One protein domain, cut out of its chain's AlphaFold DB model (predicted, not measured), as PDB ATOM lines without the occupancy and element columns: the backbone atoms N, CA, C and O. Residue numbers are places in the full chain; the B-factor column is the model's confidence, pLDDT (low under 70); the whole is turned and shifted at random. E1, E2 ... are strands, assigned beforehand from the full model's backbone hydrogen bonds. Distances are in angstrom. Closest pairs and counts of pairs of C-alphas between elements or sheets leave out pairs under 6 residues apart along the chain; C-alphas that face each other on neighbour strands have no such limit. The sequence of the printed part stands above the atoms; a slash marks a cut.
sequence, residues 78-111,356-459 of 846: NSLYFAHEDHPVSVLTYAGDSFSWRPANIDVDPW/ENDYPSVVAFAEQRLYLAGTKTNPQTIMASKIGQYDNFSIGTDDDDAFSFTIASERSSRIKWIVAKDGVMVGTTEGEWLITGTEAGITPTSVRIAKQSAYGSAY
ATOM      1  N   ASN A  78      68.959  51.292  67.427       93.88
ATOM      2  CA  ASN A  78      68.768  51.822  68.773       93.88
ATOM      3  C   ASN A  78      69.821  52.868  69.191       93.88
ATOM      4  O   ASN A  78      69.970  53.130  70.390       93.88
ATOM      5  N   SER A  79      70.583  53.412  68.241       94.94
ATOM      6  CA  SER A  79      71.659  54.370  68.493       94.94
ATOM      7  C   SER A  79      71.473  55.648  67.678       94.94
ATOM      8  O   SER A  79      71.268  55.615  66.465       94.94
ATOM      9  N   LEU A  80      71.569  56.790  68.351       97.44
ATOM     10  CA  LEU A  80      71.471  58.119  67.761       97.44
ATOM     11  C   LEU A  80      72.806  58.845  67.923       97.44
ATOM     12  O   LEU A  80      73.252  59.094  69.043       97.44
ATOM     13  N   TYR A  81      73.441  59.179  66.803       96.81
ATOM     14  CA  TYR A  81      74.716  59.890  66.755       96.81
ATOM     15  C   TYR A  81      74.473  61.394  66.720       96.81
ATOM     16  O   TYR A  81      73.575  61.856  66.022       96.81
ATOM     17  N   PHE A  82      75.293  62.144  67.448       97.00
ATOM     18  CA  PHE A  82      75.254  63.595  67.590       97.00
ATOM     19  C   PHE A  82      76.578  64.172  67.094       97.00
ATOM     20  O   PHE A  82      77.639  63.774  67.578       97.00
ATOM     21  N   ALA A  83      76.516  65.112  66.155       94.88
ATOM     22  CA  ALA A  83      77.675  65.792  65.586       94.88
ATOM     23  C   ALA A  83      77.549  67.314  65.741       94.88
ATOM     24  O   ALA A  83      76.490  67.893  65.484       94.88
ATOM     25  N   HIS A  84      78.636  67.956  66.163       93.81
ATOM     26  CA  HIS A  84      78.765  69.401  66.331       93.81
ATOM     27  C   HIS A  84      80.237  69.793  66.152       93.81
ATOM     28  O   HIS A  84      81.117  69.038  66.542       93.81
ATOM     29  N   GLU A  85      80.540  70.973  65.601       90.88
ATOM     30  CA  GLU A  85      81.933  71.310  65.252       90.88
ATOM     31  C   GLU A  85      82.868  71.519  66.456       90.88
ATOM     32  O   GLU A  85      84.079  71.328  66.344       90.88
ATOM     33  N   ASP A  86      82.305  71.897  67.604       90.31
ATOM     34  CA  ASP A  86      83.031  72.112  68.864       90.31
ATOM     35  C   ASP A  86      83.021  70.910  69.818       90.31
ATOM     36  O   ASP A  86      83.740  70.934  70.811       90.31
ATOM     37  N   HIS A  87      82.247  69.854  69.534       89.81
ATOM     38  CA  HIS A  87      82.113  68.709  70.446       89.81
ATOM     39  C   HIS A  87      82.435  67.388  69.754       89.81
ATOM     40  O   HIS A  87      82.074  67.208  68.592       89.81
ATOM     41  N   PRO A  88      83.067  66.430  70.457       87.81
ATOM     42  CA  PRO A  88      83.296  65.108  69.898       87.81
ATOM     43  C   PRO A  88      81.968  64.448  69.524       87.81
ATOM     44  O   PRO A  88      80.969  64.575  70.243       87.81
ATOM     45  N   VAL A  89      81.980  63.698  68.418       91.62
ATOM     46  CA  VAL A  89      80.819  62.905  68.006       91.62
ATOM     47  C   VAL A  89      80.429  62.008  69.171       91.62
ATOM     48  O   VAL A  89      81.263  61.304  69.734       91.62
ATOM     49  N   SER A  90      79.167  62.080  69.567       93.56
ATOM     50  CA  SER A  90      78.637  61.352  70.716       93.56
ATOM     51  C   SER A  90      77.488  60.463  70.277       93.56
ATOM     52  O   SER A  90      76.828  60.744  69.281       93.56
ATOM     53  N   VAL A  91      77.244  59.386  71.011       95.38
ATOM     54  CA  VAL A  91      76.173  58.438  70.726       95.38
ATOM     55  C   VAL A  91      75.295  58.254  71.956       95.38
ATOM     56  O   VAL A  91      75.775  58.042  73.074       95.38
ATOM     57  N   LEU A  92      73.992  58.354  71.722       97.88
ATOM     58  CA  LEU A  92      72.947  57.967  72.651       97.88
ATOM     59  C   LEU A  92      72.436  56.583  72.246       97.88
ATOM     60  O   LEU A  92      71.912  56.431  71.146       97.88
ATOM     61  N   THR A  93      72.547  55.593  73.126       96.25
ATOM     62  CA  THR A  93      72.058  54.230  72.870       96.25
ATOM     63  C   THR A  93      70.968  53.858  73.867       96.25
ATOM     64  O   THR A  93      71.136  54.073  75.070       96.25
ATOM     65  N   TYR A  94      69.882  53.257  73.375       96.81
ATOM     66  CA  TYR A  94      68.830  52.667  74.204       96.81
ATOM     67  C   TYR A  94      68.933  51.140  74.215       96.81
ATOM     68  O   TYR A  94      68.802  50.481  73.182       96.81
ATOM     69  N   ALA A  95      69.151  50.562  75.394       92.69
ATOM     70  CA  ALA A  95      69.212  49.117  75.582       92.69
ATOM     71  C   ALA A  95      68.758  48.732  76.996       92.69
ATOM     72  O   ALA A  95      69.061  49.425  77.968       92.69
ATOM     73  N   GLY A  96      68.029  47.616  77.114       89.94
ATOM     74  CA  GLY A  96      67.554  47.110  78.408       89.94
ATOM     75  C   GLY A  96      66.710  48.120  79.196       89.94
ATOM     76  O   GLY A  96      66.898  48.243  80.401       89.94
ATOM     77  N   ASP A  97      65.848  48.876  78.506       89.81
ATOM     78  CA  ASP A  97      65.034  49.969  79.064       89.81
ATOM     79  C   ASP A  97      65.832  51.085  79.755       89.81
ATOM     80  O   ASP A  97      65.352  51.765  80.663       89.81
ATOM     81  N   SER A  98      67.065  51.298  79.300       93.06
ATOM     82  CA  SER A  98      67.941  52.350  79.797       93.06
ATOM     83  C   SER A  98      68.630  53.085  78.655       93.06
ATOM     84  O   SER A  98      68.927  52.509  77.606       93.06
ATOM     85  N   PHE A  99      68.883  54.372  78.876       96.75
ATOM     86  CA  PHE A  99      69.677  55.201  77.981       96.75
ATOM     87  C   PHE A  99      71.127  55.256  78.459       96.75
ATOM     88  O   PHE A  99      71.397  55.349  79.657       96.75
ATOM     89  N   SER A 100      72.058  55.263  77.511       93.94
ATOM     90  CA  SER A 100      73.481  55.487  77.757       93.94
ATOM     91  C   SER A 100      74.012  56.556  76.807       93.94
ATOM     92  O   SER A 100      73.703  56.536  75.618       93.94
ATOM     93  N   TRP A 101      74.791  57.494  77.345       95.12
ATOM     94  CA  TRP A 101      75.437  58.569  76.595       95.12
ATOM     95  C   TRP A 101      76.948  58.426  76.707       95.12
ATOM     96  O   TRP A 101      77.486  58.314  77.812       95.12
ATOM     97  N   ARG A 102      77.638  58.429  75.568       87.12
ATOM     98  CA  ARG A 102      79.100  58.355  75.509       87.12
ATOM     99  C   ARG A 102      79.628  59.038  74.247       87.12
ATOM    100  O   ARG A 102      78.899  59.120  73.262       87.12
ATOM    101  N   PRO A 103      80.900  59.461  74.223       85.25
ATOM    102  CA  PRO A 103      81.593  59.710  72.965       85.25
ATOM    103  C   PRO A 103      81.531  58.473  72.050       85.25
ATOM    104  O   PRO A 103      81.613  57.331  72.522       85.25
ATOM    105  N   ALA A 104      81.367  58.694  70.747       84.25
ATOM    106  CA  ALA A 104      81.549  57.655  69.743       84.25
ATOM    107  C   ALA A 104      83.036  57.273  69.711       84.25
ATOM    108  O   ALA A 104      83.908  58.146  69.756       84.25
ATOM    109  N   ASN A 105      83.330  55.975  69.671       78.50
ATOM    110  CA  ASN A 105      84.708  55.492  69.676       78.50
ATOM    111  C   ASN A 105      85.216  55.510  68.238       78.50
ATOM    112  O   ASN A 105      85.351  54.461  67.630       78.50
ATOM    113  N   ILE A 106      85.422  56.708  67.691       79.56
ATOM    114  CA  ILE A 106      85.872  56.881  66.311       79.56
ATOM    115  C   ILE A 106      87.300  56.348  66.201       79.56
ATOM    116  O   ILE A 106      88.262  57.028  66.569       79.56
ATOM    117  N   ASP A 107      87.411  55.114  65.727       71.62
ATOM    118  CA  ASP A 107      88.671  54.462  65.453       71.62
ATOM    119  C   ASP A 107      89.170  54.921  64.089       71.62
ATOM    120  O   ASP A 107      88.495  54.812  63.075       71.62
ATOM    121  N   VAL A 108      90.354  55.497  64.067       66.12
ATOM    122  CA  VAL A 108      91.034  55.950  62.849       66.12
ATOM    123  C   VAL A 108      92.329  55.181  62.657       66.12
ATOM    124  O   VAL A 108      93.153  55.571  61.827       66.12
ATOM    125  N   ASP A 109      92.522  54.139  63.466       56.78
ATOM    126  CA  ASP A 109      93.727  53.360  63.521       56.78
ATOM    127  C   ASP A 109      93.840  52.491  62.258       56.78
ATOM    128  O   ASP A 109      93.069  51.548  62.079       56.78
ATOM    129  N   PRO A 110      94.811  52.764  61.368       48.59
ATOM    130  CA  PRO A 110      95.054  51.918  60.204       48.59
ATOM    131  C   PRO A 110      95.542  50.502  60.573       48.59
ATOM    132  O   PRO A 110      95.728  49.678  59.679       48.59
ATOM    133  N   TRP A 111      95.800  50.221  61.857       48.66
ATOM    134  CA  TRP A 111      96.374  48.973  62.360       48.66
ATOM    135  C   TRP A 111      95.332  47.960  62.873       48.66
ATOM    136  O   TRP A 111      95.722  46.850  63.248       48.66
ATOM    137  N   GLU A 356      91.792  69.696  69.546       66.88
ATOM    138  CA  GLU A 356      90.618  70.032  70.363       66.88
ATOM    139  C   GLU A 356      89.747  71.114  69.678       66.88
ATOM    140  O   GLU A 356      90.269  72.131  69.215       66.88
ATOM    141  N   ASN A 357      88.422  70.913  69.641       75.06
ATOM    142  CA  ASN A 357      87.414  71.779  68.994       75.06
ATOM    143  C   ASN A 357      87.421  71.810  67.450       75.06
ATOM    144  O   ASN A 357      87.062  72.832  66.853       75.06
ATOM    145  N   ASP A 358      87.821  70.722  66.795       82.56
ATOM    146  CA  ASP A 358      87.729  70.564  65.339       82.56
ATOM    147  C   ASP A 358      87.089  69.220  64.963       82.56
ATOM    148  O   ASP A 358      87.730  68.297  64.454       82.56
ATOM    149  N   TYR A 359      85.794  69.112  65.252       88.75
ATOM    150  CA  TYR A 359      85.023  67.886  65.084       88.75
ATOM    151  C   TYR A 359      84.074  67.958  63.880       88.75
ATOM    152  O   TYR A 359      83.764  69.047  63.379       88.75
ATOM    153  N   PRO A 360      83.606  66.807  63.365       92.56
ATOM    154  CA  PRO A 360      82.578  66.779  62.334       92.56
ATOM    155  C   PRO A 360      81.301  67.466  62.807       92.56
ATOM    156  O   PRO A 360      80.798  67.202  63.896       92.56
ATOM    157  N   SER A 361      80.750  68.322  61.955       93.50
ATOM    158  CA  SER A 361      79.498  69.026  62.224       93.50
ATOM    159  C   SER A 361      78.303  68.360  61.526       93.50
ATOM    160  O   SER A 361      77.154  68.667  61.821       93.50
ATOM    161  N   VAL A 362      78.565  67.455  60.580       95.62
ATOM    162  CA  VAL A 362      77.556  66.760  59.777       95.62
ATOM    163  C   VAL A 362      77.706  65.259  59.959       95.62
ATOM    164  O   VAL A 362      78.822  64.741  59.897       95.62
ATOM    165  N   VAL A 363      76.575  64.577  60.145       95.44
ATOM    166  CA  VAL A 363      76.493  63.125  60.312       95.44
ATOM    167  C   VAL A 363      75.322  62.557  59.512       95.44
ATOM    168  O   VAL A 363      74.247  63.154  59.482       95.44
ATOM    169  N   ALA A 364      75.521  61.421  58.846       95.44
ATOM    170  CA  ALA A 364      74.477  60.717  58.102       95.44
ATOM    171  C   ALA A 364      74.800  59.223  57.973       95.44
ATOM    172  O   ALA A 364      75.958  58.831  58.059       95.44
ATOM    173  N   PHE A 365      73.792  58.398  57.696       93.81
ATOM    174  CA  PHE A 365      73.988  57.002  57.301       93.81
ATOM    175  C   PHE A 365      73.675  56.821  55.817       93.81
ATOM    176  O   PHE A 365      72.676  57.341  55.319       93.81
ATOM    177  N   ALA A 366      74.522  56.068  55.118       91.62
ATOM    178  CA  ALA A 366      74.275  55.637  53.746       91.62
ATOM    179  C   ALA A 366      74.973  54.301  53.492       91.62
ATOM    180  O   ALA A 366      76.091  54.116  53.953       91.62
ATOM    181  N   GLU A 367      74.340  53.388  52.750       87.50
ATOM    182  CA  GLU A 367      74.980  52.148  52.269       87.50
ATOM    183  C   GLU A 367      75.757  51.375  53.365       87.50
ATOM    184  O   GLU A 367      76.863  50.901  53.135       87.50
ATOM    185  N   GLN A 368      75.184  51.261  54.576       91.19
ATOM    186  CA  GLN A 368      75.808  50.620  55.753       91.19
ATOM    187  C   GLN A 368      77.125  51.267  56.229       91.19
ATOM    188  O   GLN A 368      77.957  50.605  56.848       91.19
ATOM    189  N   ARG A 369      77.310  52.568  55.995       92.69
ATOM    190  CA  ARG A 369      78.431  53.362  56.515       92.69
ATOM    191  C   ARG A 369      77.924  54.582  57.281       92.69
ATOM    192  O   ARG A 369      76.902  55.177  56.916       92.69
ATOM    193  N   LEU A 370      78.664  54.977  58.312       94.75
ATOM    194  CA  LEU A 370      78.512  56.264  58.985       94.75
ATOM    195  C   LEU A 370      79.326  57.311  58.226       94.75
ATOM    196  O   LEU A 370      80.536  57.173  58.077       94.75
ATOM    197  N   TYR A 371      78.670  58.366  57.760       95.31
ATOM    198  CA  TYR A 371      79.301  59.501  57.099       95.31
ATOM    199  C   TYR A 371      79.475  60.644  58.088       95.31
ATOM    200  O   TYR A 371      78.515  61.061  58.734       95.31
ATOM    201  N   LEU A 372      80.686  61.186  58.146       94.75
ATOM    202  CA  LEU A 372      81.065  62.361  58.918       94.75
ATOM    203  C   LEU A 372      81.638  63.417  57.973       94.75
ATOM    204  O   LEU A 372      82.357  63.097  57.025       94.75
ATOM    205  N   ALA A 373      81.322  64.689  58.207       94.31
ATOM    206  CA  ALA A 373      81.835  65.782  57.386       94.31
ATOM    207  C   ALA A 373      81.814  67.137  58.104       94.31
ATOM    208  O   ALA A 373      81.215  67.304  59.169       94.31
ATOM    209  N   GLY A 374      82.432  68.136  57.470       90.94
ATOM    210  CA  GLY A 374      82.249  69.541  57.837       90.94
ATOM    211  C   GLY A 374      83.104  70.030  59.006       90.94
ATOM    212  O   GLY A 374      82.704  70.996  59.658       90.94
ATOM    213  N   THR A 375      84.267  69.414  59.248       90.06
ATOM    214  CA  THR A 375      85.251  69.903  60.231       90.06
ATOM    215  C   THR A 375      85.729  71.318  59.874       90.06
ATOM    216  O   THR A 375      85.561  71.789  58.744       90.06
ATOM    217  N   LYS A 376      86.303  72.051  60.828       87.38
ATOM    218  CA  LYS A 376      86.794  73.419  60.612       87.38
ATOM    219  C   LYS A 376      88.029  73.437  59.723       87.38
ATOM    220  O   LYS A 376      88.120  74.309  58.857       87.38
ATOM    221  N   THR A 377      88.948  72.488  59.912       85.56
ATOM    222  CA  THR A 377      90.188  72.415  59.120       85.56
ATOM    223  C   THR A 377      89.952  71.802  57.741       85.56
ATOM    224  O   THR A 377      90.534  72.261  56.759       85.56
ATOM    225  N   ASN A 378      89.043  70.824  57.638       87.38
ATOM    226  CA  ASN A 378      88.732  70.103  56.400       87.38
ATOM    227  C   ASN A 378      87.229  70.206  56.036       87.38
ATOM    228  O   ASN A 378      86.518  69.201  55.954       87.38
ATOM    229  N   PRO A 379      86.708  71.420  55.763       90.00
ATOM    230  CA  PRO A 379      85.266  71.673  55.651       90.00
ATOM    231  C   PRO A 379      84.594  71.054  54.415       90.00
ATOM    232  O   PRO A 379      83.363  71.016  54.346       90.00
ATOM    233  N   GLN A 380      85.380  70.601  53.434       90.50
ATOM    234  CA  GLN A 380      84.915  70.013  52.167       90.50
ATOM    235  C   GLN A 380      85.146  68.500  52.103       90.50
ATOM    236  O   GLN A 380      84.903  67.888  51.060       90.50
ATOM    237  N   THR A 381      85.656  67.921  53.188       89.62
ATOM    238  CA  THR A 381      86.038  66.519  53.252       89.62
ATOM    239  C   THR A 381      84.922  65.700  53.879       89.62
ATOM    240  O   THR A 381      84.320  66.091  54.882       89.62
ATOM    241  N   ILE A 382      84.630  64.579  53.234       92.00
ATOM    242  CA  ILE A 382      83.644  63.586  53.632       92.00
ATOM    243  C   ILE A 382      84.413  62.338  54.009       92.00
ATOM    244  O   ILE A 382      85.249  61.876  53.235       92.00
ATOM    245  N   MET A 383      84.107  61.805  55.180       91.44
ATOM    246  CA  MET A 383      84.694  60.588  55.715       91.44
ATOM    247  C   MET A 383      83.570  59.580  55.902       91.44
ATOM    248  O   MET A 383      82.524  59.938  56.440       91.44
ATOM    249  N   ALA A 384      83.763  58.345  55.456       93.56
ATOM    250  CA  ALA A 384      82.801  57.268  55.651       93.56
ATOM    251  C   ALA A 384      83.467  56.100  56.373       93.56
ATOM    252  O   ALA A 384      84.579  55.718  56.007       93.56
ATOM    253  N   SER A 385      82.779  55.540  57.368       92.88
ATOM    254  CA  SER A 385      83.241  54.377  58.128       92.88
ATOM    255  C   SER A 385      83.349  53.141  57.239       92.88
ATOM    256  O   SER A 385      82.717  53.095  56.183       92.88
ATOM    257  N   LYS A 386      84.064  52.109  57.691       91.06
ATOM    258  CA  LYS A 386      84.018  50.754  57.128       91.06
ATOM    259  C   LYS A 386      82.574  50.228  57.115       91.06
ATOM    260  O   LYS A 386      81.757  50.592  57.971       91.06
ATOM    261  N   ILE A 387      82.233  49.414  56.114       90.38
ATOM    262  CA  ILE A 387      80.876  48.859  55.962       90.38
ATOM    263  C   ILE A 387      80.511  48.021  57.194       90.38
ATOM    264  O   ILE A 387      81.254  47.132  57.598       90.38
ATOM    265  N   GLY A 388      79.357  48.307  57.800       88.38
ATOM    266  CA  GLY A 388      78.831  47.586  58.965       88.38
ATOM    267  C   GLY A 388      79.565  47.855  60.285       88.38
ATOM    268  O   GLY A 388      79.123  47.384  61.329       88.38
ATOM    269  N   GLN A 389      80.650  48.634  60.263       89.00
ATOM    270  CA  GLN A 389      81.442  49.005  61.436       89.00
ATOM    271  C   GLN A 389      81.479  50.529  61.561       89.00
ATOM    272  O   GLN A 389      82.405  51.192  61.107       89.00
ATOM    273  N   TYR A 390      80.438  51.098  62.174       91.00
ATOM    274  CA  TYR A 390      80.214  52.550  62.214       91.00
ATOM    275  C   TYR A 390      81.263  53.344  62.993       91.00
ATOM    276  O   TYR A 390      81.421  54.534  62.747       91.00
ATOM    277  N   ASP A 391      81.975  52.686  63.903       84.56
ATOM    278  CA  ASP A 391      83.035  53.291  64.705       84.56
ATOM    279  C   ASP A 391      84.407  53.227  63.994       84.56
ATOM    280  O   ASP A 391      85.290  54.003  64.344       84.56
ATOM    281  N   ASN A 392      84.593  52.385  62.966       84.00
ATOM    282  CA  ASN A 392      85.874  52.219  62.266       84.00
ATOM    283  C   ASN A 392      85.964  53.136  61.026       84.00
ATOM    284  O   ASN A 392      85.226  52.987  60.055       84.00
ATOM    285  N   PHE A 393      86.931  54.049  61.039       85.25
ATOM    286  CA  PHE A 393      87.332  54.974  59.974       85.25
ATOM    287  C   PHE A 393      88.791  54.752  59.526       85.25
ATOM    288  O   PHE A 393      89.443  55.681  59.037       85.25
ATOM    289  N   SER A 394      89.321  53.538  59.684       73.69
ATOM    290  CA  SER A 394      90.647  53.160  59.197       73.69
ATOM    291  C   SER A 394      90.647  53.118  57.665       73.69
ATOM    292  O   SER A 394      90.016  52.249  57.059       73.69
ATOM    293  N   ILE A 395      91.302  54.091  57.024       75.25
ATOM    294  CA  ILE A 395      91.302  54.213  55.559       75.25
ATOM    295  C   ILE A 395      92.094  53.057  54.945       75.25
ATOM    296  O   ILE A 395      93.244  52.826  55.316       75.25
ATOM    297  N   GLY A 396      91.495  52.397  53.957       70.44
ATOM    298  CA  GLY A 396      92.121  51.319  53.201       70.44
ATOM    299  C   GLY A 396      91.807  51.398  51.709       70.44
ATOM    300  O   GLY A 396      91.385  52.438  51.197       70.44
ATOM    301  N   THR A 397      92.074  50.311  50.992       79.12
ATOM    302  CA  THR A 397      91.875  50.226  49.534       79.12
ATOM    303  C   THR A 397      90.825  49.205  49.131       79.12
ATOM    304  O   THR A 397      90.426  49.210  47.964       79.12
ATOM    305  N   ASP A 398      90.400  48.345  50.058       79.94
ATOM    306  CA  ASP A 398      89.397  47.326  49.781       79.94
ATOM    307  C   ASP A 398      88.013  47.973  49.660       79.94
ATOM    308  O   ASP A 398      87.753  49.056  50.189       79.94
ATOM    309  N   ASP A 399      87.101  47.333  48.930       85.38
ATOM    310  CA  ASP A 399      85.814  47.949  48.589       85.38
ATOM    311  C   ASP A 399      84.936  48.258  49.819       85.38
ATOM    312  O   ASP A 399      84.100  49.169  49.781       85.38
ATOM    313  N   ASP A 400      85.132  47.529  50.921       86.12
ATOM    314  CA  ASP A 400      84.434  47.705  52.194       86.12
ATOM    315  C   ASP A 400      85.147  48.648  53.174       86.12
ATOM    316  O   ASP A 400      84.508  49.130  54.112       86.12
ATOM    317  N   ASP A 401      86.414  48.993  52.934       83.19
ATOM    318  CA  ASP A 401      87.211  49.836  53.829       83.19
ATOM    319  C   ASP A 401      86.673  51.258  53.934       83.19
ATOM    320  O   ASP A 401      85.988  51.759  53.035       83.19
ATOM    321  N   ALA A 402      86.974  51.927  55.048       86.31
ATOM    322  CA  ALA A 402      86.664  53.337  55.227       86.31
ATOM    323  C   ALA A 402      87.370  54.198  54.166       86.31
ATOM    324  O   ALA A 402      88.438  53.853  53.655       86.31
ATOM    325  N   PHE A 403      86.792  55.358  53.858       86.12
ATOM    326  CA  PHE A 403      87.363  56.280  52.879       86.12
ATOM    327  C   PHE A 403      87.207  57.740  53.280       86.12
ATOM    328  O   PHE A 403      86.339  58.115  54.071       86.12
ATOM    329  N   SER A 404      88.037  58.580  52.663       89.75
ATOM    330  CA  SER A 404      87.979  60.030  52.776       89.75
ATOM    331  C   SER A 404      88.072  60.665  51.392       89.75
ATOM    332  O   SER A 404      89.021  60.420  50.647       89.75
ATOM    333  N   PHE A 405      87.097  61.502  51.048       88.12
ATOM    334  CA  PHE A 405      87.069  62.232  49.784       88.12
ATOM    335  C   PHE A 405      86.860  63.718  50.018       88.12
ATOM    336  O   PHE A 405      86.034  64.132  50.826       88.12
ATOM    337  N   THR A 406      87.579  64.540  49.259       89.62
ATOM    338  CA  THR A 406      87.440  65.996  49.317       89.62
ATOM    339  C   THR A 406      86.751  66.501  48.060       89.62
ATOM    340  O   THR A 406      87.180  66.210  46.943       89.62
ATOM    341  N   ILE A 407      85.681  67.280  48.234       88.69
ATOM    342  CA  ILE A 407      84.990  67.922  47.115       88.69
ATOM    343  C   ILE A 407      85.908  68.997  46.525       88.69
ATOM    344  O   ILE A 407      86.201  70.001  47.176       88.69
ATOM    345  N   ALA A 408      86.320  68.816  45.270       83.12
ATOM    346  CA  ALA A 408      87.037  69.839  44.517       83.12
ATOM    347  C   ALA A 408      86.073  70.976  44.131       83.12
ATOM    348  O   ALA A 408      85.225  70.823  43.252       83.12
ATOM    349  N   SER A 409      86.194  72.120  44.800       77.50
ATOM    350  CA  SER A 409      85.397  73.327  44.549       77.50
ATOM    351  C   SER A 409      86.311  74.552  44.420       77.50
ATOM    352  O   SER A 409      87.444  74.555  44.898       77.50
ATOM    353  N   GLU A 410      85.837  75.598  43.736       76.75
ATOM    354  CA  GLU A 410      86.618  76.817  43.463       76.75
ATOM    355  C   GLU A 410      86.901  77.653  44.724       76.75
ATOM    356  O   GLU A 410      87.752  78.546  44.715       76.75
ATOM    357  N   ARG A 411      86.162  77.413  45.811       75.31
ATOM    358  CA  ARG A 411      86.262  78.137  47.083       75.31
ATOM    359  C   ARG A 411      86.198  77.150  48.242       75.31
ATOM    360  O   ARG A 411      85.622  76.079  48.114       75.31
ATOM    361  N   SER A 412      86.696  77.548  49.412       79.38
ATOM    362  CA  SER A 412      86.451  76.780  50.638       79.38
ATOM    363  C   SER A 412      84.946  76.787  50.950       79.38
ATOM    364  O   SER A 412      84.392  77.787  51.416       79.38
ATOM    365  N   SER A 413      84.262  75.697  50.593       86.06
ATOM    366  CA  SER A 413      82.810  75.537  50.682       86.06
ATOM    367  C   SER A 413      82.462  74.446  51.682       86.06
ATOM    368  O   SER A 413      82.513  73.259  51.368       86.06
ATOM    369  N   ARG A 414      82.075  74.852  52.892       92.50
ATOM    370  CA  ARG A 414      81.736  73.910  53.962       92.50
ATOM    371  C   ARG A 414      80.500  73.078  53.626       92.50
ATOM    372  O   ARG A 414      79.508  73.648  53.157       92.50
ATOM    373  N   ILE A 415      80.563  71.782  53.924       95.50
ATOM    374  CA  ILE A 415      79.445  70.830  53.880       95.50
ATOM    375  C   ILE A 415      78.441  71.148  54.994       95.50
ATOM    376  O   ILE A 415      78.815  71.450  56.123       95.50
ATOM    377  N   LYS A 416      77.154  71.156  54.651       95.00
ATOM    378  CA  LYS A 416      76.063  71.637  55.507       95.00
ATOM    379  C   LYS A 416      75.021  70.573  55.831       95.00
ATOM    380  O   LYS A 416      74.377  70.691  56.866       95.00
ATOM    381  N   TRP A 417      74.864  69.573  54.972       95.50
ATOM    382  CA  TRP A 417      74.016  68.404  55.190       95.50
ATOM    383  C   TRP A 417      74.438  67.289  54.234       95.50
ATOM    384  O   TRP A 417      74.978  67.563  53.154       95.50
ATOM    385  N   ILE A 418      74.181  66.044  54.630       95.62
ATOM    386  CA  ILE A 418      74.371  64.841  53.814       95.62
ATOM    387  C   ILE A 418      73.094  64.011  53.903       95.62
ATOM    388  O   ILE A 418      72.563  63.811  54.993       95.62
ATOM    389  N   VAL A 419      72.599  63.535  52.763       93.44
ATOM    390  CA  VAL A 419      71.411  62.682  52.673       93.44
ATOM    391  C   VAL A 419      71.644  61.587  51.632       93.44
ATOM    392  O   VAL A 419      72.261  61.839  50.600       93.44
ATOM    393  N   ALA A 420      71.144  60.380  51.889       88.69
ATOM    394  CA  ALA A 420      71.304  59.228  51.007       88.69
ATOM    395  C   ALA A 420      69.984  58.790  50.360       88.69
ATOM    396  O   ALA A 420      68.952  58.762  51.030       88.69
ATOM    397  N   LYS A 421      70.037  58.423  49.071       83.06
ATOM    398  CA  LYS A 421      68.943  57.751  48.339       83.06
ATOM    399  C   LYS A 421      69.467  56.937  47.150       83.06
ATOM    400  O   LYS A 421      69.751  55.761  47.312       83.06
ATOM    401  N   ASP A 422      69.670  57.571  45.991       76.50
ATOM    402  CA  ASP A 422      70.242  56.950  44.774       76.50
ATOM    403  C   ASP A 422      71.787  57.029  44.737       76.50
ATOM    404  O   ASP A 422      72.430  56.846  43.706       76.50
ATOM    405  N   GLY A 423      72.370  57.423  45.863       87.19
ATOM    406  CA  GLY A 423      73.739  57.872  46.061       87.19
ATOM    407  C   GLY A 423      73.770  58.835  47.246       87.19
ATOM    408  O   GLY A 423      72.758  59.016  47.936       87.19
ATOM    409  N   VAL A 424      74.906  59.491  47.469       92.62
ATOM    410  CA  VAL A 424      75.081  60.436  48.578       92.62
ATOM    411  C   VAL A 424      74.950  61.866  48.055       92.62
ATOM    412  O   VAL A 424      75.785  62.359  47.297       92.62
ATOM    413  N   MET A 425      73.868  62.539  48.437       94.19
ATOM    414  CA  MET A 425      73.608  63.941  48.116       94.19
ATOM    415  C   MET A 425      74.182  64.833  49.210       94.19
ATOM    416  O   MET A 425      73.972  64.597  50.401       94.19
ATOM    417  N   VAL A 426      74.886  65.885  48.801       95.12
ATOM    418  CA  VAL A 426      75.622  66.757  49.717       95.12
ATOM    419  C   VAL A 426      75.305  68.213  49.427       95.12
ATOM    420  O   VAL A 426      75.542  68.711  48.323       95.12
ATOM    421  N   GLY A 427      74.821  68.921  50.441       95.44
ATOM    422  CA  GLY A 427      74.668  70.368  50.403       95.44
ATOM    423  C   GLY A 427      75.908  71.054  50.930       95.44
ATOM    424  O   GLY A 427      76.383  70.749  52.023       95.44
ATOM    425  N   THR A 428      76.421  72.026  50.189       95.38
ATOM    426  CA  THR A 428      77.556  72.849  50.616       95.38
ATOM    427  C   THR A 428      77.185  74.327  50.598       95.38
ATOM    428  O   THR A 428      76.132  74.728  50.106       95.38
ATOM    429  N   THR A 429      78.068  75.177  51.112       92.75
ATOM    430  CA  THR A 429      77.861  76.635  51.109       92.75
ATOM    431  C   THR A 429      77.778  77.227  49.689       92.75
ATOM    432  O   THR A 429      77.198  78.295  49.500       92.75
ATOM    433  N   GLU A 430      78.354  76.558  48.688       91.00
ATOM    434  CA  GLU A 430      78.405  77.004  47.289       91.00
ATOM    435  C   GLU A 430      77.361  76.326  46.388       91.00
ATOM    436  O   GLU A 430      76.874  76.932  45.436       91.00
ATOM    437  N   GLY A 431      77.025  75.069  46.658       92.38
ATOM    438  CA  GLY A 431      76.144  74.298  45.790       92.38
ATOM    439  C   GLY A 431      75.843  72.903  46.308       92.38
ATOM    440  O   GLY A 431      76.327  72.494  47.366       92.38
ATOM    441  N   GLU A 432      75.056  72.184  45.527       94.25
ATOM    442  CA  GLU A 432      74.582  70.842  45.820       94.25
ATOM    443  C   GLU A 432      75.294  69.853  44.895       94.25
ATOM    444  O   GLU A 432      75.446  70.086  43.688       94.25
ATOM    445  N   TRP A 433      75.754  68.759  45.485       93.62
ATOM    446  CA  TRP A 433      76.606  67.764  44.854       93.62
ATOM    447  C   TRP A 433      75.972  66.386  44.994       93.62
ATOM    448  O   TRP A 433      75.269  66.104  45.963       93.62
ATOM    449  N   LEU A 434      76.233  65.530  44.016       93.38
ATOM    450  CA  LEU A 434      75.879  64.121  44.040       93.38
ATOM    451  C   LEU A 434      77.167  63.303  43.998       93.38
ATOM    452  O   LEU A 434      78.017  63.533  43.133       93.38
ATOM    453  N   ILE A 435      77.286  62.362  44.925       92.69
ATOM    454  CA  ILE A 435      78.397  61.425  45.033       92.69
ATOM    455  C   ILE A 435      77.866  60.031  44.720       92.69
ATOM    456  O   ILE A 435      76.894  59.580  45.327       92.69
ATOM    457  N   THR A 436      78.496  59.366  43.758       92.12
ATOM    458  CA  THR A 436      78.151  58.008  43.323       92.12
ATOM    459  C   THR A 436      79.411  57.187  43.081       92.12
ATOM    460  O   THR A 436      80.481  57.744  42.841       92.12
ATOM    461  N   GLY A 437      79.275  55.864  43.059       88.50
ATOM    462  CA  GLY A 437      80.282  54.973  42.480       88.50
ATOM    463  C   GLY A 437      80.359  55.077  40.957       88.50
ATOM    464  O   GLY A 437      79.467  55.650  40.321       88.50
ATOM    465  N   THR A 438      81.402  54.503  40.353       80.44
ATOM    466  CA  THR A 438      81.487  54.367  38.887       80.44
ATOM    467  C   THR A 438      80.858  53.075  38.369       80.44
ATOM    468  O   THR A 438      80.315  53.099  37.267       80.44
ATOM    469  N   GLU A 439      80.902  51.977  39.138       68.19
ATOM    470  CA  GLU A 439      80.425  50.653  38.684       68.19
ATOM    471  C   GLU A 439      79.642  49.842  39.741       68.19
ATOM    472  O   GLU A 439      78.648  49.218  39.371       68.19
ATOM    473  N   ALA A 440      80.024  49.863  41.031       63.22
ATOM    474  CA  ALA A 440      79.484  48.936  42.050       63.22
ATOM    475  C   ALA A 440      79.094  49.569  43.410       63.22
ATOM    476  O   ALA A 440      78.929  48.853  44.393       63.22
ATOM    477  N   GLY A 441      78.921  50.893  43.470       78.75
ATOM    478  CA  GLY A 441      78.703  51.636  44.724       78.75
ATOM    479  C   GLY A 441      79.905  52.507  45.085       78.75
ATOM    480  O   GLY A 441      80.875  52.563  44.327       78.75
ATOM    481  N   ILE A 442      79.821  53.253  46.187       89.88
ATOM    482  CA  ILE A 442      80.908  54.148  46.606       89.88
ATOM    483  C   ILE A 442      81.961  53.327  47.362       89.88
ATOM    484  O   ILE A 442      81.687  52.815  48.447       89.88
ATOM    485  N   THR A 443      83.168  53.223  46.802       89.50
ATOM    486  CA  THR A 443      84.311  52.518  47.417       89.50
ATOM    487  C   THR A 443      85.524  53.445  47.509       89.50
ATOM    488  O   THR A 443      85.543  54.468  46.813       89.50
ATOM    489  N   PRO A 444      86.563  53.124  48.309       87.50
ATOM    490  CA  PRO A 444      87.762  53.963  48.414       87.50
ATOM    491  C   PRO A 444      88.442  54.260  47.067       87.50
ATOM    492  O   PRO A 444      89.051  55.316  46.895       87.50
ATOM    493  N   THR A 445      88.312  53.356  46.091       87.69
ATOM    494  CA  THR A 445      88.934  53.470  44.762       87.69
ATOM    495  C   THR A 445      87.952  53.865  43.650       87.69
ATOM    496  O   THR A 445      88.385  54.231  42.555       87.69
ATOM    497  N   SER A 446      86.639  53.860  43.917       87.75
ATOM    498  CA  SER A 446      85.583  54.198  42.957       87.75
ATOM    499  C   SER A 446      84.660  55.291  43.501       87.75
ATOM    500  O   SER A 446      83.674  55.029  44.190       87.75
ATOM    501  N   VAL A 447      84.949  56.545  43.133       89.69
ATOM    502  CA  VAL A 447      84.094  57.690  43.465       89.69
ATOM    503  C   VAL A 447      83.953  58.663  42.298       89.69
ATOM    504  O   VAL A 447      84.909  59.014  41.604       89.69
ATOM    505  N   ARG A 448      82.732  59.152  42.102       91.31
ATOM    506  CA  ARG A 448      82.382  60.244  41.198       91.31
ATOM    507  C   ARG A 448      81.636  61.310  41.986       91.31
ATOM    508  O   ARG A 448      80.546  61.066  42.487       91.31
ATOM    509  N   ILE A 449      82.195  62.517  42.024       91.94
ATOM    510  CA  ILE A 449      81.586  63.691  42.659       91.94
ATOM    511  C   ILE A 449      81.158  64.660  41.556       91.94
ATOM    512  O   ILE A 449      81.992  65.146  40.793       91.94
ATOM    513  N   ALA A 450      79.858  64.937  41.445       91.62
ATOM    514  CA  ALA A 450      79.300  65.789  40.397       91.62
ATOM    515  C   ALA A 450      78.419  66.899  40.980       91.62
ATOM    516  O   ALA A 450      77.433  66.626  41.666       91.62
ATOM    517  N   LYS A 451      78.733  68.157  40.650       91.94
ATOM    518  CA  LYS A 451      77.888  69.310  40.987       91.94
ATOM    519  C   LYS A 451      76.575  69.236  40.214       91.94
ATOM    520  O   LYS A 451      76.589  69.005  39.008       91.94
ATOM    521  N   GLN A 452      75.463  69.470  40.898       92.44
ATOM    522  CA  GLN A 452      74.125  69.451  40.304       92.44
ATOM    523  C   GLN A 452      73.508  70.851  40.277       92.44
ATOM    524  O   GLN A 452      72.979  71.278  39.253       92.44
ATOM    525  N   SER A 453      73.643  71.613  41.368       92.25
ATOM    526  CA  SER A 453      73.227  73.016  41.426       92.25
ATOM    527  C   SER A 453      74.230  73.899  42.168       92.25
ATOM    528  O   SER A 453      75.111  73.430  42.883       92.25
ATOM    529  N   ALA A 454      74.131  75.212  41.944       92.31
ATOM    530  CA  ALA A 454      75.035  76.230  42.489       92.31
ATOM    531  C   ALA A 454      74.301  77.245  43.387       92.31
ATOM    532  O   ALA A 454      74.691  78.409  43.467       92.31
ATOM    533  N   TYR A 455      73.184  76.837  43.999       94.19
ATOM    534  CA  TYR A 455      72.399  77.724  44.860       94.19
ATOM    535  C   TYR A 455      72.994  77.837  46.264       94.19
ATOM    536  O   TYR A 455      72.873  78.893  46.898       94.19
ATOM    537  N   GLY A 456      73.637  76.761  46.719       94.19
ATOM    538  CA  GLY A 456      74.193  76.631  48.052       94.19
ATOM    539  C   GLY A 456      73.107  76.375  49.087       94.19
ATOM    540  O   GLY A 456      71.931  76.687  48.896       94.19
ATOM    541  N   SER A 457      73.530  75.869  50.237       95.31
ATOM    542  CA  SER A 457      72.643  75.337  51.264       95.31
ATOM    543  C   SER A 457      72.783  76.062  52.604       95.31
ATOM    544  O   SER A 457      73.868  76.509  52.989       95.31
ATOM    545  N   ALA A 458      71.669  76.196  53.324       94.25
ATOM    546  CA  ALA A 458      71.662  76.599  54.726       94.25
ATOM    547  C   ALA A 458      72.161  75.451  55.622       94.25
ATOM    548  O   ALA A 458      72.136  74.288  55.226       94.25
ATOM    549  N   TYR A 459      72.607  75.774  56.841       92.81
ATOM    550  CA  TYR A 459      73.053  74.777  57.820       92.81
ATOM    551  C   TYR A 459      71.867  74.123  58.541       92.81
ATOM    552  O   TYR A 459      71.597  74.372  59.717       92.81
TER     553      TYR A 459
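What this domain is: This is residues 78 to 111 and 356 to 459 of the 846 residues of an uncharacterized protein of Thorarchaeota archaeon (strain OWC) (UniProt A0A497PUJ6). Two twisted four-stranded sheets, E4 to E7 and E8 to E11, make a sandwich that is only partly face to face: they come close along E4 and E8 and spread apart toward E7 and E11. A third, three-stranded sheet, E1 to E3, reaches out from it like a wing, with E1 beside E4 and E3 far out. The printed part has 138 residues, under half of them in eleven named strands, E1 to E11 in chain order, with no named helix; the class is all strand. Each sheet is antiparallel and a meander, each strand the neighbour of the one before. The whole is compact, with a radius of gyration of the C-alphas of 15.0 A and spans of 46 by 32 by 28 A.

How they stand to each other: Start with E1, residues 79 to 84, and E2, residues 87 to 95, a hairpin with N 80 and O 92 2.8 A apart. E3, residues 98 to 103, follows, with N 93 and O 100 2.9 A apart. After the cut find E4, residues 362 to 366; its closest C-alphas with E1 are those of Ala 83 and Val 362, 5.9 A. E2 and E4 are apart. Next come E5, residues 369 to 373, E6, 381 to 384, and E7, 403 to 406: look for N 364 and O 371 at 3.0 A, N 372 and O 383 at 2.8 A, and N 382 and O 405 at 2.8 A. The other sheet is E8, 415 to 420, E9, 424 to 428, E10, 432 to 436, and E11, 448 to 453, with N 419 and O 425 at 2.9 A, N 426 and O 433 at 2.9 A, and N 434 and O 450 at 2.9 A. It is strongly twisted. The two sheets' strands stand at 19 degrees; E4 and E8 come closest at the C-alphas of Ala 366 and Ala 420, 5.4 A, while E7 and E11 are apart.

Where its parts are: Find C-alpha 79 at (71.659, 54.370, 68.493), where E1 begins; it runs 16.8 A. E2 is the longest strand, 24.0 A, and E3 runs 16.9 A. E4 begins at C-alpha 362, (77.556, 66.760, 59.777). E11 runs 15.7 A to C-alpha 453 at (73.227, 73.016, 41.426).

The domain as a whole: The C-alphas farthest apart are those of Gly 96 and Glu 410, 49.7 A. Residues 112 to 355 are not printed; C-alphas 111 and 356 are 23.3 A apart across this cut. The links E6 to E7 and E10 to E11 are long. Confidence is under 70 at residues 108 to 111, 356, and 439 to 440.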